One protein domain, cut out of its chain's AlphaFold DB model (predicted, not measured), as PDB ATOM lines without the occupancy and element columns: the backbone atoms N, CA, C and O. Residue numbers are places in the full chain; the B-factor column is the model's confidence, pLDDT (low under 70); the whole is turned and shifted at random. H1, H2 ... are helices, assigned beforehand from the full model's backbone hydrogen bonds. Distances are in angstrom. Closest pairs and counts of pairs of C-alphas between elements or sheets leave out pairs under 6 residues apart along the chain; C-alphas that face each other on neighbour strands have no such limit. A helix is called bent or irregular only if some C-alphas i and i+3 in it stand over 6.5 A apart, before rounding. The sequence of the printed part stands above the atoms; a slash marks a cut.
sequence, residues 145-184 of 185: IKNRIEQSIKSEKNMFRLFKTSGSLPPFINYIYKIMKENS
ATOM      1  N   ILE A 145      83.450 100.937 180.521       84.88
ATOM      2  CA  ILE A 145      84.645 101.678 180.089       84.88
ATOM      3  C   ILE A 145      85.773 101.523 181.118       84.88
ATOM      4  O   ILE A 145      86.901 101.197 180.744       84.88
ATOM      5  N   LYS A 146      85.472 101.684 182.413       90.31
ATOM      6  CA  LYS A 146      86.447 101.491 183.495       90.31
ATOM      7  C   LYS A 146      87.039 100.077 183.477       90.31
ATOM      8  O   LYS A 146      88.259  99.928 183.461       90.31
ATOM      9  N   ASN A 147      86.190  99.053 183.395       92.06
ATOM     10  CA  ASN A 147      86.620  97.654 183.349       92.06
ATOM     11  C   ASN A 147      87.516  97.371 182.133       92.06
ATOM     12  O   ASN A 147      88.517  96.661 182.249       92.06
ATOM     13  N   ARG A 148      87.205  97.958 180.970       90.75
ATOM     14  CA  ARG A 148      88.018  97.820 179.753       90.75
ATOM     15  C   ARG A 148      89.413  98.429 179.920       90.75
ATOM     16  O   ARG A 148      90.400  97.817 179.508       90.75
ATOM     17  N   ILE A 149      89.508  99.605 180.539       92.56
ATOM     18  CA  ILE A 149      90.791 100.271 180.817       92.56
ATOM     19  C   ILE A 149      91.619  99.446 181.813       92.56
ATOM     20  O   ILE A 149      92.801  99.196 181.576       92.56
ATOM     21  N   GLU A 150      91.004  98.950 182.888       94.44
ATOM     22  CA  GLU A 150      91.692  98.121 183.884       94.44
ATOM     23  C   GLU A 150      92.240  96.816 183.281       94.44
ATOM     24  O   GLU A 150      93.376  96.424 183.570       94.44
ATOM     25  N   GLN A 151      91.480  96.166 182.393       94.00
ATOM     26  CA  GLN A 151      91.935  94.976 181.665       94.00
ATOM     27  C   GLN A 151      93.112  95.269 180.724       94.00
ATOM     28  O   GLN A 151      94.044  94.460 180.633       94.00
ATOM     29  N   SER A 152      93.107  96.427 180.059       93.25
ATOM     30  CA  SER A 152      94.210  96.866 179.198       93.25
ATOM     31  C   SER A 152      95.494  97.083 180.005       93.25
ATOM     32  O   SER A 152      96.519  96.475 179.692       93.25
ATOM     33  N   ILE A 153      95.418  97.824 181.116       92.69
ATOM     34  CA  ILE A 153      96.563  98.084 182.006       92.69
ATOM     35  C   ILE A 153      97.102  96.780 182.609       92.69
ATOM     36  O   ILE A 153      98.314  96.593 182.754       92.69
ATOM     37  N   LYS A 154      96.215  95.849 182.979       94.62
ATOM     38  CA  LYS A 154      96.616  94.541 183.511       94.62
ATOM     39  C   LYS A 154      97.392  93.728 182.471       94.62
ATOM     40  O   LYS A 154      98.416  93.134 182.809       94.62
ATOM     41  N   SER A 155      96.933  93.731 181.222       91.69
ATOM     42  CA  SER A 155      97.604  93.049 180.108       91.69
ATOM     43  C   SER A 155      98.980  93.652 179.817       91.69
ATOM     44  O   SER A 155      99.956  92.917 179.682       91.69
ATOM     45  N   GLU A 156      99.084  94.980 179.822       86.94
ATOM     46  CA  GLU A 156     100.345  95.702 179.640       86.94
ATOM     47  C   GLU A 156     101.362  95.359 180.742       86.94
ATOM     48  O   GLU A 156     102.494  94.959 180.460       86.94
ATOM     49  N   LYS A 157     100.949  95.414 182.016       89.88
ATOM     50  CA  LYS A 157     101.809  95.035 183.152       89.88
ATOM     51  C   LYS A 157     102.282  93.585 183.057       89.88
ATOM     52  O   LYS A 157     103.432  93.297 183.393       89.88
ATOM     53  N   ASN A 158     101.418  92.678 182.606       87.44
ATOM     54  CA  ASN A 158     101.782  91.278 182.397       87.44
ATOM     55  C   ASN A 158     102.788  91.118 181.249       87.44
ATOM     56  O   ASN A 158     103.769  90.401 181.425       87.44
ATOM     57  N   MET A 159     102.622  91.835 180.133       83.06
ATOM     58  CA  MET A 159     103.620  91.864 179.057       83.06
ATOM     59  C   MET A 159     104.978  92.374 179.541       83.06
ATOM     60  O   MET A 159     105.997  91.743 179.278       83.06
ATOM     61  N   PHE A 160     105.009  93.466 180.310       82.25
ATOM     62  CA  PHE A 160     106.263  93.979 180.867       82.25
ATOM     63  C   PHE A 160     106.941  92.989 181.815       82.25
ATOM     64  O   PHE A 160     108.167  92.890 181.823       82.25
ATOM     65  N   ARG A 161     106.166  92.243 182.612       83.31
ATOM     66  CA  ARG A 161     106.712  91.164 183.448       83.31
ATOM     67  C   ARG A 161     107.312  90.056 182.593       83.31
ATOM     68  O   ARG A 161     108.443  89.673 182.868       83.31
ATOM     69  N   LEU A 162     106.607  89.618 181.546       79.62
ATOM     70  CA  LEU A 162     107.108  88.615 180.605       79.62
ATOM     71  C   LEU A 162     108.424  89.069 179.964       79.62
ATOM     72  O   LEU A 162     109.402  88.333 180.021       79.62
ATOM     73  N   PHE A 163     108.506  90.310 179.477       75.94
ATOM     74  CA  PHE A 163     109.750  90.861 178.927       75.94
ATOM     75  C   PHE A 163     110.908  90.868 179.923       75.94
ATOM     76  O   PHE A 163     112.027  90.511 179.559       75.94
ATOM     77  N   LYS A 164     110.654  91.228 181.187       74.00
ATOM     78  CA  LYS A 164     111.682  91.191 182.235       74.00
ATOM     79  C   LYS A 164     112.142  89.766 182.543       74.00
ATOM     80  O   LYS A 164     113.332  89.557 182.749       74.00
ATOM     81  N   THR A 165     111.231  88.792 182.562       77.50
ATOM     82  CA  THR A 165     111.568  87.384 182.833       77.50
ATOM     83  C   THR A 165     112.231  86.676 181.654       77.50
ATOM     84  O   THR A 165     113.045  85.786 181.867       77.50
ATOM     85  N   SER A 166     111.921  87.066 180.415       71.38
ATOM     86  CA  SER A 166     112.449  86.428 179.202       71.38
ATOM     87  C   SER A 166     113.890  86.833 178.863       71.38
ATOM     88  O   SER A 166     114.444  86.314 177.896       71.38
ATOM     89  N   GLY A 167     114.500  87.763 179.614       65.94
ATOM     90  CA  GLY A 167     115.911  88.162 179.484       65.94
ATOM     91  C   GLY A 167     116.311  88.787 178.137       65.94
ATOM     92  O   GLY A 167     117.451  89.204 177.967       65.94
ATOM     93  N   SER A 168     115.385  88.875 177.182       65.31
ATOM     94  CA  SER A 168     115.574  89.423 175.843       65.31
ATOM     95  C   SER A 168     114.293  90.131 175.403       65.31
ATOM     96  O   SER A 168     113.185  89.612 175.571       65.31
ATOM     97  N   LEU A 169     114.429  91.349 174.868       64.06
ATOM     98  CA  LEU A 169     113.309  92.017 174.211       64.06
ATOM     99  C   LEU A 169     113.000  91.292 172.892       64.06
ATOM    100  O   LEU A 169     113.933  90.924 172.172       64.06
ATOM    101  N   PRO A 170     111.717  91.126 172.526       62.34
ATOM    102  CA  PRO A 170     111.360  90.570 171.234       62.34
ATOM    103  C   PRO A 170     111.995  91.366 170.084       62.34
ATOM    104  O   PRO A 170     112.034  92.602 170.132       62.34
ATOM    105  N   PRO A 171     112.417  90.696 169.001       57.91
ATOM    106  CA  PRO A 171     113.159  91.319 167.907       57.91
ATOM    107  C   PRO A 171     112.397  92.433 167.167       57.91
ATOM    108  O   PRO A 171     113.031  93.237 166.487       57.91
ATOM    109  N   PHE A 172     111.072  92.551 167.325       58.72
ATOM    110  CA  PHE A 172     110.284  93.625 166.703       58.72
ATOM    111  C   PHE A 172     110.507  95.010 167.341       58.72
ATOM    112  O   PHE A 172     110.360  96.018 166.656       58.72
ATOM    113  N   ILE A 173     110.927  95.093 168.612       57.28
ATOM    114  CA  ILE A 173     111.304  96.379 169.246       57.28
ATOM    115  C   ILE A 173     112.667  96.853 168.717       57.28
ATOM    116  O   ILE A 173     112.959  98.048 168.667       57.28
ATOM    117  N   ASN A 174     113.471  95.916 168.213       53.06
ATOM    118  CA  ASN A 174     114.753  96.196 167.587       53.06
ATOM    119  C   ASN A 174     114.614  96.840 166.194       53.06
ATOM    120  O   ASN A 174     115.606  97.313 165.652       53.06
ATOM    121  N   TYR A 175     113.411  96.894 165.605       56.59
ATOM    122  CA  TYR A 175     113.204  97.513 164.291       56.59
ATOM    123  C   TYR A 175     113.431  99.033 164.332       56.59
ATOM    124  O   TYR A 175     114.165  99.564 163.503       56.59
ATOM    125  N   ILE A 176     112.910  99.726 165.354       56.06
ATOM    126  CA  ILE A 176     113.136 101.174 165.520       56.06
ATOM    127  C   ILE A 176     114.599 101.467 165.880       56.06
ATOM    128  O   ILE A 176     115.194 102.405 165.347       56.06
ATOM    129  N   TYR A 177     115.214 100.633 166.725       56.44
ATOM    130  CA  TYR A 177     116.618 100.802 167.107       56.44
ATOM    131  C   TYR A 177     117.579 100.539 165.932       56.44
ATOM    132  O   TYR A 177     118.599 101.215 165.798       56.44
ATOM    133  N   LYS A 178     117.236  99.598 165.040       58.47
ATOM    134  CA  LYS A 178     117.991  99.317 163.813       58.47
ATOM    135  C   LYS A 178     117.937 100.494 162.833       58.47
ATOM    136  O   LYS A 178     118.986 100.904 162.349       58.47
ATOM    137  N   ILE A 179     116.759 101.091 162.634       58.88
ATOM    138  CA  ILE A 179     116.582 102.273 161.770       58.88
ATOM    139  C   ILE A 179     117.391 103.474 162.286       58.88
ATOM    140  O   ILE A 179     118.055 104.152 161.508       58.88
ATOM    141  N   MET A 180     117.392 103.735 163.599       56.44
ATOM    142  CA  MET A 180     118.169 104.850 164.162       56.44
ATOM    143  C   MET A 180     119.685 104.674 164.009       56.44
ATOM    144  O   MET A 180     120.394 105.659 163.833       56.44
ATOM    145  N   LYS A 181     120.187 103.435 164.052       56.12
ATOM    146  CA  LYS A 181     121.621 103.135 163.924       56.12
ATOM    147  C   LYS A 181     122.117 103.167 162.473       56.12
ATOM    148  O   LYS A 181     123.305 103.371 162.244       56.12
ATOM    149  N   GLU A 182     121.229 102.952 161.505       57.81
ATOM    150  CA  GLU A 182     121.527 103.090 160.071       57.81
ATOM    151  C   GLU A 182     121.573 104.564 159.631       57.81
ATOM    152  O   GLU A 182     122.347 104.897 158.742       57.81
ATOM    153  N   ASN A 183     120.844 105.458 160.310       56.09
ATOM    154  CA  ASN A 183     120.817 106.901 160.023       56.09
ATOM    155  C   ASN A 183     121.897 107.729 160.753       56.09
ATOM    156  O   ASN A 183     121.926 108.949 160.602       56.09
ATOM    157  N   SER A 184     122.754 107.105 161.569       52.09
ATOM    158  CA  SER A 184     123.842 107.777 162.300       52.09
ATOM    159  C   SER A 184     125.251 107.436 161.788       52.09
ATOM    160  O   SER A 184     126.231 107.697 162.490       52.09
TER     161      SER A 184
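This is residues 145 to 184 of the 185 residues of the protein "ABC-type multidrug transport system, ATPase and permease component" of Enterocytozoon bieneusi (strain H348) (UniProt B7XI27). Start from H1, one long helix that makes one arm of a wide, open V; past its last residue the chain turns through the link of residues 166 to 173, which climbs to the short helix H2 at the far end of the other arm. No core forms, for the two helices stay apart and residues 145 to 159, 161 to 168 and 170 to 184 stand free. The printed part has 40 residues with two named helices, H1 then H2 along the chain, and no named strand; its class is all helix. It is extended, with a radius of gyration of the C-alphas of 14.7 A, and flat, its C-alphas spanning 44 by 24 by 11 A.

Look first at H1, residues 145 to 165, and then at H2, residues 174 to 182. The two are apart: no C-alpha of the one comes within 8 A of the other. Between them you will find 8 residues, a short link that is not tight. In both H1 and H2 every O i to N i+4 pair is within hydrogen-bond range, and neither helix is bent.

Find C-alpha 145 at (84.645, 101.678, 180.089); from there H1 runs 30.6 A to C-alpha 165 at (111.568, 87.384, 182.833). Then go to C-alpha 174 at (114.753, 96.196, 167.587), where H2 begins; it runs 12.2 A to C-alpha 182 at (121.527, 103.090, 160.071).

The two C-alphas farthest apart are those of Asn 147 and Ser 184, at 43.9 A. The printed part has no cut. Read the B-factor column for the model's confidence: the mean pLDDT is 73.8 over the printed part, 87 over H1 and 57 over H2, and residues 167 to 184 are under 70.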